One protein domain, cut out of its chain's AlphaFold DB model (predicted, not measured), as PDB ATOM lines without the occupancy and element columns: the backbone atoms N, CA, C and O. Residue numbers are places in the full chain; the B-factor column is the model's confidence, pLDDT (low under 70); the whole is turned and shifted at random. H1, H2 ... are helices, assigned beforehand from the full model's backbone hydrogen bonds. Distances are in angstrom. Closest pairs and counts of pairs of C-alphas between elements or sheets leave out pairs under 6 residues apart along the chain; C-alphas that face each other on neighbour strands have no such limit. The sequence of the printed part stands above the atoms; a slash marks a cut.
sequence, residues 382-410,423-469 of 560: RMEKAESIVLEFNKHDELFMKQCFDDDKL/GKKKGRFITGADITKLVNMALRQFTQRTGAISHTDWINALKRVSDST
ATOM      1  N   ARG A 382      18.064  90.309  43.256       92.00
ATOM      2  CA  ARG A 382      16.794  91.049  43.306       92.00
ATOM      3  C   ARG A 382      15.838  90.480  44.355       92.00
ATOM      4  O   ARG A 382      15.162  91.263  45.019       92.00
ATOM      5  N   MET A 383      15.819  89.162  44.547       92.06
ATOM      6  CA  MET A 383      15.052  88.512  45.615       92.06
ATOM      7  C   MET A 383      15.601  88.851  47.009       92.06
ATOM      8  O   MET A 383      14.824  89.250  47.870       92.06
ATOM      9  N   GLU A 384      16.922  88.794  47.208       91.56
ATOM     10  CA  GLU A 384      17.605  89.201  48.451       91.56
ATOM     11  C   GLU A 384      17.279  90.660  48.809       91.56
ATOM     12  O   GLU A 384      16.949  90.971  49.953       91.56
ATOM     13  N   LYS A 385      17.305  91.566  47.819       89.88
ATOM     14  CA  LYS A 385      16.933  92.974  48.025       89.88
ATOM     15  C   LYS A 385      15.480  93.117  48.479       89.88
ATOM     16  O   LYS A 385      15.202  93.877  49.404       89.88
ATOM     17  N   ALA A 386      14.554  92.406  47.837       89.75
ATOM     18  CA  ALA A 386      13.147  92.412  48.232       89.75
ATOM     19  C   ALA A 386      12.950  91.875  49.658       89.75
ATOM     20  O   ALA A 386      12.199  92.467  50.431       89.75
ATOM     21  N   GLU A 387      13.652  90.804  50.024       88.88
ATOM     22  CA  GLU A 387      13.599  90.233  51.368       88.88
ATOM     23  C   GLU A 387      14.148  91.197  52.429       88.88
ATOM     24  O   GLU A 387      13.473  91.439  53.428       88.88
ATOM     25  N   SER A 388      15.292  91.846  52.177       88.12
ATOM     26  CA  SER A 388      15.846  92.879  53.067       88.12
ATOM     27  C   SER A 388      14.854  94.014  53.321       88.12
ATOM     28  O   SER A 388      14.687  94.441  54.461       88.12
ATOM     29  N   ILE A 389      14.173  94.492  52.274       87.62
ATOM     30  CA  ILE A 389      13.180  95.564  52.404       87.62
ATOM     31  C   ILE A 389      11.994  95.093  53.251       87.62
ATOM     32  O   ILE A 389      11.541  95.824  54.124       87.62
ATOM     33  N   VAL A 390      11.488  93.876  53.031       86.19
ATOM     34  CA  VAL A 390      10.369  93.341  53.824       86.19
ATOM     35  C   VAL A 390      10.751  93.194  55.295       86.19
ATOM     36  O   VAL A 390       9.970  93.599  56.154       86.19
ATOM     37  N   LEU A 391      11.958  92.703  55.591       84.44
ATOM     38  CA  LEU A 391      12.455  92.542  56.961       84.44
ATOM     39  C   LEU A 391      12.603  93.873  57.717       84.44
ATOM     40  O   LEU A 391      12.493  93.894  58.944       84.44
ATOM     41  N   GLU A 392      12.805  94.992  57.013       84.69
ATOM     42  CA  GLU A 392      12.819  96.331  57.622       84.69
ATOM     43  C   GLU A 392      11.442  96.753  58.146       84.69
ATOM     44  O   GLU A 392      11.356  97.390  59.198       84.69
ATOM     45  N   PHE A 393      10.368  96.373  57.450       83.94
ATOM     46  CA  PHE A 393       8.995  96.677  57.860       83.94
ATOM     47  C   PHE A 393       8.393  95.601  58.771       83.94
ATOM     48  O   PHE A 393       7.583  95.921  59.640       83.94
ATOM     49  N   ASN A 394       8.780  94.335  58.594       80.50
ATOM     50  CA  ASN A 394       8.252  93.199  59.340       80.50
ATOM     51  C   ASN A 394       9.368  92.197  59.686       80.50
ATOM     52  O   ASN A 394       9.709  91.313  58.904       80.50
ATOM     53  N   LYS A 395       9.922  92.329  60.897       69.56
ATOM     54  CA  LYS A 395      11.108  91.587  61.371       69.56
ATOM     55  C   LYS A 395      10.900  90.079  61.566       69.56
ATOM     56  O   LYS A 395      11.868  89.386  61.874       69.56
ATOM     57  N   HIS A 396       9.669  89.579  61.458       61.81
ATOM     58  CA  HIS A 396       9.330  88.188  61.778       61.81
ATOM     59  C   HIS A 396       8.888  87.349  60.575       61.81
ATOM     60  O   HIS A 396       8.727  86.142  60.734       61.81
ATOM     61  N   ASP A 397       8.750  87.946  59.386       71.94
ATOM     62  CA  ASP A 397       8.298  87.234  58.190       71.94
ATOM     63  C   ASP A 397       9.431  87.038  57.179       71.94
ATOM     64  O   ASP A 397       9.864  87.979  56.513       71.94
ATOM     65  N   GLU A 398       9.843  85.783  56.987       82.88
ATOM     66  CA  GLU A 398      10.612  85.387  55.806       82.88
ATOM     67  C   GLU A 398       9.747  85.597  54.548       82.88
ATOM     68  O   GLU A 398       8.559  85.231  54.496       82.88
ATOM     69  N   LEU A 399      10.317  86.233  53.520       88.75
ATOM     70  CA  LEU A 399       9.592  86.473  52.272       88.75
ATOM     71  C   LEU A 399       9.562  85.202  51.427       88.75
ATOM     72  O   LEU A 399       8.507  84.831  50.909       88.75
ATOM     73  N   PHE A 400      10.700  84.520  51.332       92.06
ATOM     74  CA  PHE A 400      10.876  83.336  50.507       92.06
ATOM     75  C   PHE A 400      11.290  82.137  51.353       92.06
ATOM     76  O   PHE A 400      12.105  82.245  52.261       92.06
ATOM     77  N   MET A 401      10.798  80.950  51.001       91.75
ATOM     78  CA  MET A 401      11.420  79.720  51.490       91.75
ATOM     79  C   MET A 401      12.827  79.571  50.889       91.75
ATOM     80  O   MET A 401      13.029  79.900  49.718       91.75
ATOM     81  N   LYS A 402      13.782  78.996  51.636       89.12
ATOM     82  CA  LYS A 402      15.191  78.827  51.204       89.12
ATOM     83  C   LYS A 402      15.341  78.190  49.818       89.12
ATOM     84  O   LYS A 402      16.197  78.592  49.039       89.12
ATOM     85  N   GLN A 403      14.458  77.252  49.480       89.62
ATOM     86  CA  GLN A 403      14.421  76.560  48.189       89.62
ATOM     87  C   GLN A 403      14.165  77.483  46.986       89.62
ATOM     88  O   GLN A 403      14.377  77.071  45.848       89.62
ATOM     89  N   CYS A 404      13.665  78.704  47.191       88.88
ATOM     90  CA  CYS A 404      13.448  79.661  46.105       88.88
ATOM     91  C   CYS A 404      14.767  80.198  45.531       88.88
ATOM     92  O   CYS A 404      14.772  80.698  44.410       88.88
ATOM     93  N   PHE A 405      15.869  80.075  46.279       91.31
ATOM     94  CA  PHE A 405      17.206  80.522  45.886       91.31
ATOM     95  C   PHE A 405      18.071  79.402  45.278       91.31
ATOM     96  O   PHE A 405      19.261  79.615  45.037       91.31
ATOM     97  N   ASP A 406      17.513  78.215  45.021       92.81
ATOM     98  CA  ASP A 406      18.252  77.122  44.376       92.81
ATOM     99  C   ASP A 406      18.520  77.448  42.892       92.81
ATOM    100  O   ASP A 406      17.605  77.805  42.142       92.81
ATOM    101  N   ASP A 407      19.771  77.280  42.450       91.69
ATOM    102  CA  ASP A 407      20.204  77.618  41.084       91.69
ATOM    103  C   ASP A 407      19.468  76.815  40.013       91.69
ATOM    104  O   ASP A 407      19.003  77.376  39.021       91.69
ATOM    105  N   ASP A 408      19.306  75.509  40.231       88.50
ATOM    106  CA  ASP A 408      18.628  74.622  39.280       88.50
ATOM    107  C   ASP A 408      17.182  75.060  39.041       88.50
ATOM    108  O   ASP A 408      16.679  75.043  37.918       88.50
ATOM    109  N   LYS A 409      16.527  75.514  40.109       87.38
ATOM    110  CA  LYS A 409      15.120  75.903  40.125       87.38
ATOM    111  C   LYS A 409      14.879  77.234  39.429       87.38
ATOM    112  O   LYS A 409      14.008  77.322  38.564       87.38
ATOM    113  N   LEU A 410      15.681  78.249  39.746       88.81
ATOM    114  CA  LEU A 410      15.662  79.521  39.016       88.81
ATOM    115  C   LEU A 410      16.070  79.322  37.554       88.81
ATOM    116  O   LEU A 410      15.483  79.925  36.656       88.81
ATOM    117  N   GLY A 423       6.159  73.749  22.593       62.56
ATOM    118  CA  GLY A 423       7.524  73.265  22.358       62.56
ATOM    119  C   GLY A 423       8.286  73.975  21.231       62.56
ATOM    120  O   GLY A 423       9.423  73.605  20.932       62.56
ATOM    121  N   LYS A 424       7.706  75.006  20.598       60.75
ATOM    122  CA  LYS A 424       8.412  75.838  19.611       60.75
ATOM    123  C   LYS A 424       9.399  76.769  20.314       60.75
ATOM    124  O   LYS A 424       9.065  77.380  21.325       60.75
ATOM    125  N   LYS A 425      10.616  76.891  19.774       61.53
ATOM    126  CA  LYS A 425      11.614  77.830  20.301       61.53
ATOM    127  C   LYS A 425      11.197  79.262  19.977       61.53
ATOM    128  O   LYS A 425      11.089  79.617  18.807       61.53
ATOM    129  N   LYS A 426      10.993  80.068  21.019       65.12
ATOM    130  CA  LYS A 426      10.654  81.493  20.921       65.12
ATOM    131  C   LYS A 426      11.895  82.371  20.787       65.12
ATOM    132  O   LYS A 426      11.834  83.427  20.175       65.12
ATOM    133  N   GLY A 427      13.017  81.913  21.358       66.25
ATOM    134  CA  GLY A 427      14.289  82.637  21.342       66.25
ATOM    135  C   GLY A 427      14.250  83.956  22.118       66.25
ATOM    136  O   GLY A 427      14.885  84.918  21.696       66.25
ATOM    137  N   ARG A 428      13.490  84.032  23.225       78.06
ATOM    138  CA  ARG A 428      13.442  85.243  24.054       78.06
ATOM    139  C   ARG A 428      14.675  85.339  24.934       78.06
ATOM    140  O   ARG A 428      14.957  84.433  25.718       78.06
ATOM    141  N   PHE A 429      15.349  86.477  24.863       84.69
ATOM    142  CA  PHE A 429      16.481  86.797  25.726       84.69
ATOM    143  C   PHE A 429      16.127  87.969  26.630       84.69
ATOM    144  O   PHE A 429      15.448  88.908  26.208       84.69
ATOM    145  N   ILE A 430      16.593  87.906  27.872       86.62
ATOM    146  CA  ILE A 430      16.259  88.881  28.909       86.62
ATOM    147  C   ILE A 430      17.471  89.718  29.293       86.62
ATOM    148  O   ILE A 430      18.605  89.246  29.291       86.62
ATOM    149  N   THR A 431      17.210  90.968  29.644       90.44
ATOM    150  CA  THR A 431      18.174  91.884  30.256       90.44
ATOM    151  C   THR A 431      18.028  91.877  31.783       90.44
ATOM    152  O   THR A 431      17.044  91.378  32.333       90.44
ATOM    153  N   GLY A 432      18.967  92.492  32.507       89.06
ATOM    154  CA  GLY A 432      18.826  92.679  33.960       89.06
ATOM    155  C   GLY A 432      17.596  93.517  34.353       89.06
ATOM    156  O   GLY A 432      16.970  93.273  35.389       89.06
ATOM    157  N   ALA A 433      17.203  94.478  33.512       89.12
ATOM    158  CA  ALA A 433      15.986  95.270  33.679       89.12
ATOM    159  C   ALA A 433      14.721  94.420  33.481       89.12
ATOM    160  O   ALA A 433      13.782  94.544  34.270       89.12
ATOM    161  N   ASP A 434      14.718  93.515  32.497       90.69
ATOM    162  CA  ASP A 434      13.625  92.558  32.291       90.69
ATOM    163  C   ASP A 434      13.471  91.631  33.505       90.69
ATOM    164  O   ASP A 434      12.365  91.471  34.016       90.69
ATOM    165  N   ILE A 435      14.576  91.100  34.041       91.56
ATOM    166  CA  ILE A 435      14.569  90.291  35.273       91.56
ATOM    167  C   ILE A 435      13.987  91.090  36.444       91.56
ATOM    168  O   ILE A 435      13.112  90.610  37.162       91.56
ATOM    169  N   THR A 436      14.422  92.339  36.615       91.25
ATOM    170  CA  THR A 436      13.910  93.219  37.676       91.25
ATOM    171  C   THR A 436      12.400  93.438  37.538       91.25
ATOM    172  O   THR A 436      11.661  93.374  38.522       91.25
ATOM    173  N   LYS A 437      11.918  93.652  36.309       91.12
ATOM    174  CA  LYS A 437      10.491  93.791  35.999       91.12
ATOM    175  C   LYS A 437       9.721  92.504  36.313       91.12
ATOM    176  O   LYS A 437       8.684  92.584  36.968       91.12
ATOM    177  N   LEU A 438      10.249  91.344  35.913       92.00
ATOM    178  CA  LEU A 438       9.667  90.026  36.182       92.00
ATOM    179  C   LEU A 438       9.508  89.766  37.681       92.00
ATOM    180  O   LEU A 438       8.408  89.445  38.127       92.00
ATOM    181  N   VAL A 439      10.576  89.958  38.460       92.94
ATOM    182  CA  VAL A 439      10.565  89.761  39.918       92.94
ATOM    183  C   VAL A 439       9.526  90.669  40.573       92.94
ATOM    184  O   VAL A 439       8.695  90.195  41.346       92.94
ATOM    185  N   ASN A 440       9.501  91.955  40.215       93.06
ATOM    186  CA  ASN A 440       8.545  92.909  40.778       93.06
ATOM    187  C   ASN A 440       7.089  92.561  40.432       93.06
ATOM    188  O   ASN A 440       6.208  92.654  41.285       93.06
ATOM    189  N   MET A 441       6.814  92.161  39.190       92.56
ATOM    190  CA  MET A 441       5.472  91.755  38.764       92.56
ATOM    191  C   MET A 441       5.031  90.436  39.411       92.56
ATOM    192  O   MET A 441       3.862  90.304  39.770       92.56
ATOM    193  N   ALA A 442       5.947  89.484  39.596       93.38
ATOM    194  CA  ALA A 442       5.665  88.234  40.294       93.38
ATOM    195  C   ALA A 442       5.376  88.486  41.781       93.38
ATOM    196  O   ALA A 442       4.362  88.015  42.287       93.38
ATOM    197  N   LEU A 443       6.186  89.309  42.459       92.56
ATOM    198  CA  LEU A 443       5.990  89.673  43.868       92.56
ATOM    199  C   LEU A 443       4.635  90.340  44.140       92.56
ATOM    200  O   LEU A 443       4.019  90.080  45.172       92.56
ATOM    201  N   ARG A 444       4.117  91.144  43.200       91.88
ATOM    202  CA  ARG A 444       2.788  91.775  43.321       91.88
ATOM    203  C   ARG A 444       1.635  90.773  43.433       91.88
ATOM    204  O   ARG A 444       0.574  91.149  43.920       91.88
ATOM    205  N   GLN A 445       1.824  89.519  43.018       91.50
ATOM    206  CA  GLN A 445       0.812  88.465  43.169       91.50
ATOM    207  C   GLN A 445       0.701  87.952  44.615       91.50
ATOM    208  O   GLN A 445      -0.267  87.274  44.941       91.50
ATOM    209  N   PHE A 446       1.659  88.286  45.488       90.25
ATOM    210  CA  PHE A 446       1.766  87.752  46.851       90.25
ATOM    211  C   PHE A 446       1.444  88.783  47.945       90.25
ATOM    212  O   PHE A 446       1.814  88.594  49.102       90.25
ATOM    213  N   THR A 447       0.743  89.873  47.619       85.50
ATOM    214  CA  THR A 447       0.398  90.936  48.586       85.50
ATOM    215  C   THR A 447      -0.500  90.457  49.728       85.50
ATOM    216  O   THR A 447      -0.404  90.981  50.831       85.50
ATOM    217  N   GLN A 448      -1.345  89.453  49.481       83.12
ATOM    218  CA  GLN A 448      -2.261  88.864  50.467       83.12
ATOM    219  C   GLN A 448      -1.744  87.532  51.044       83.12
ATOM    220  O   GLN A 448      -2.529  86.722  51.534       83.12
ATOM    221  N   ARG A 449      -0.433  87.259  50.953       82.50
ATOM    222  CA  ARG A 449       0.149  86.004  51.457       82.50
ATOM    223  C   ARG A 449       0.007  85.896  52.980       82.50
ATOM    224  O   ARG A 449       0.152  86.885  53.690       82.50
ATOM    225  N   THR A 450      -0.193  84.678  53.477       78.06
ATOM    226  CA  THR A 450      -0.254  84.359  54.916       78.06
ATOM    227  C   THR A 450       1.003  83.644  55.434       78.06
ATOM    228  O   THR A 450       1.033  83.211  56.582       78.06
ATOM    229  N   GLY A 451       2.047  83.516  54.605       85.38
ATOM    230  CA  GLY A 451       3.314  82.869  54.957       85.38
ATOM    231  C   GLY A 451       4.398  83.060  53.892       85.38
ATOM    232  O   GLY A 451       4.202  83.797  52.918       85.38
ATOM    233  N   ALA A 452       5.553  82.414  54.079       89.38
ATOM    234  CA  ALA A 452       6.675  82.454  53.135       89.38
ATOM    235  C   ALA A 452       6.279  81.901  51.757       89.38
ATOM    236  O   ALA A 452       5.561  80.904  51.652       89.38
ATOM    237  N   ILE A 453       6.760  82.546  50.693       91.25
ATOM    238  CA  ILE A 453       6.485  82.127  49.318       91.25
ATOM    239  C   ILE A 453       7.188  80.790  49.070       91.25
ATOM    240  O   ILE A 453       8.405  80.672  49.243       91.25
ATOM    241  N   SER A 454       6.417  79.780  48.659       91.94
ATOM    242  CA  SER A 454       6.964  78.484  48.274       91.94
ATOM    243  C   SER A 454       7.656  78.573  46.913       91.94
ATOM    244  O   SER A 454       7.263  79.346  46.039       91.94
ATOM    245  N   HIS A 455       8.659  77.724  46.692       89.94
ATOM    246  CA  HIS A 455       9.353  77.674  45.406       89.94
ATOM    247  C   HIS A 455       8.395  77.392  44.232       89.94
ATOM    248  O   HIS A 455       8.521  77.993  43.167       89.94
ATOM    249  N   THR A 456       7.434  76.482  44.411       90.44
ATOM    250  CA  THR A 456       6.471  76.129  43.360       90.44
ATOM    251  C   THR A 456       5.601  77.317  42.982       90.44
ATOM    252  O   THR A 456       5.421  77.588  41.795       90.44
ATOM    253  N   ASP A 457       5.118  78.065  43.974       91.88
ATOM    254  CA  ASP A 457       4.304  79.253  43.721       91.88
ATOM    255  C   ASP A 457       5.136  80.352  43.067       91.88
ATOM    256  O   ASP A 457       4.663  81.007  42.136       91.88
ATOM    257  N   TRP A 458       6.390  80.509  43.499       92.81
ATOM    258  CA  TRP A 458       7.317  81.488  42.947       92.81
ATOM    259  C   TRP A 458       7.616  81.247  41.465       92.81
ATOM    260  O   TRP A 458       7.425  82.145  40.644       92.81
ATOM    261  N   ILE A 459       8.019  80.029  41.090       90.44
ATOM    262  CA  ILE A 459       8.303  79.695  39.688       90.44
ATOM    263  C   ILE A 459       7.045  79.811  38.830       90.44
ATOM    264  O   ILE A 459       7.112  80.342  37.721       90.44
ATOM    265  N   ASN A 460       5.888  79.370  39.329       90.38
ATOM    266  CA  ASN A 460       4.630  79.513  38.597       90.38
ATOM    267  C   ASN A 460       4.257  80.988  38.393       90.38
ATOM    268  O   ASN A 460       3.802  81.360  37.312       90.38
ATOM    269  N   ALA A 461       4.485  81.845  39.392       91.31
ATOM    270  CA  ALA A 461       4.284  83.283  39.256       91.31
ATOM    271  C   ALA A 461       5.228  83.892  38.209       91.31
ATOM    272  O   ALA A 461       4.763  84.653  37.361       91.31
ATOM    273  N   LEU A 462       6.514  83.522  38.216       90.56
ATOM    274  CA  LEU A 462       7.487  83.974  37.214       90.56
ATOM    275  C   LEU A 462       7.096  83.545  35.795       90.56
ATOM    276  O   LEU A 462       7.106  84.384  34.895       90.56
ATOM    277  N   LYS A 463       6.683  82.285  35.600       88.38
ATOM    278  CA  LYS A 463       6.215  81.779  34.298       88.38
ATOM    279  C   LYS A 463       5.021  82.582  33.778       88.38
ATOM    280  O   LYS A 463       5.118  83.175  32.706       88.38
ATOM    281  N   ARG A 464       3.968  82.745  34.594       88.12
ATOM    282  CA  ARG A 464       2.774  83.542  34.234       88.12
ATOM    283  C   ARG A 464       3.112  84.974  33.809       88.12
ATOM    284  O   ARG A 464       2.537  85.513  32.862       88.12
ATOM    285  N   VAL A 465       4.036  85.620  34.521       89.00
ATOM    286  CA  VAL A 465       4.472  86.984  34.188       89.00
ATOM    287  C   VAL A 465       5.296  86.992  32.903       89.00
ATOM    288  O   VAL A 465       5.132  87.892  32.082       89.00
ATOM    289  N   SER A 466       6.161  85.998  32.701       84.69
ATOM    290  CA  SER A 466       7.007  85.904  31.509       84.69
ATOM    291  C   SER A 466       6.217  85.757  30.207       84.69
ATOM    292  O   SER A 466       6.611  86.321  29.183       84.69
ATOM    293  N   ASP A 467       5.062  85.090  30.250       82.81
ATOM    294  CA  ASP A 467       4.207  84.912  29.074       82.81
ATOM    295  C   ASP A 467       3.497  86.211  28.677       82.81
ATOM    296  O   ASP A 467       3.357  86.514  27.491       82.81
ATOM    297  N   SER A 468       3.115  87.016  29.672       80.81
ATOM    298  CA  SER A 468       2.360  88.265  29.508       80.81
ATOM    299  C   SER A 468       3.227  89.520  29.347       80.81
ATOM    300  O   SER A 468       2.702  90.601  29.074       80.81
ATOM    301  N   THR A 469       4.549  89.407  29.496       81.12
ATOM    302  CA  THR A 469       5.462  90.556  29.478       81.12
ATOM    303  C   THR A 469       6.261  90.613  28.179       81.12
ATOM    304  O   THR A 469       6.930  89.651  27.811       81.12
TER     305      THR A 469
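What this domain is: This is residues 382 to 410 and 423 to 469 of the 560 residues of the protein "ATPase, AAA family" of Clostridiales bacterium 1_7_47FAA (UniProt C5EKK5). Two helices, H4 and H5, cross steeply and make the core of this all-helix domain, with the short H2 and H3 beside H5 and apart from H4. H1 and the turn after it reach toward one end of the longest axis, and the loose stretch 423 to 427 makes the other end. The printed part has 76 residues with five named helices, H1 to H5 in chain order, and no named strand. It is only just compact, close to loose, with a radius of gyration of the C-alphas of 13.2 A, and is elongated, spanning 44 by 23 by 22 A.

Where its parts are: H1, residues 382 to 393, begins at C-alpha 382 (16.794, 91.049, 43.306) and is 17.4 A long. H2 is residues 402 to 405, 5.9 A, and H3 is residues 407 to 410, 5.3 A. H4, residues 432 to 446, measures 21.9 A. H5, residues 455 to 468, measures 20.3 A and ends at C-alpha 468 (2.360, 88.265, 29.508).

How they stand to each other: H4 and H5 touch, with the C-alphas of Ala 442 and Ala 461 closest at 5.2 A, at a steep tilt of 63 degrees, opposite ways. H1 only just touches H4, with 3 pairs of C-alphas within 8 A, through residues 382 to 383 alone; the closest C-alphas, of Arg 382 and Thr 436, are 6.7 A apart. H2 only just touches H5, also with 3 pairs; the C-alphas of Cys 404 and His 455 are closest at 4.6 A. H3 is close to but not clearly touching H5. H1 and H5 are apart. O i to N i+4 pairs are within hydrogen-bond range in 7 of 8 cases in H1, 9 of 11 in H4 and 9 of 10 in H5; H2 and H3 are too short for such a pair.

The domain as a whole: The C-alphas farthest apart, of Lys 395 and Lys 424, are 44.7 A apart. Residues 411 to 422 are not printed, and C-alphas 410 and 423 are 19.6 A apart across this cut. Of the links printed whole, none is long. The model's pLDDT is under 70 at residues 395 to 396 and 423 to 427.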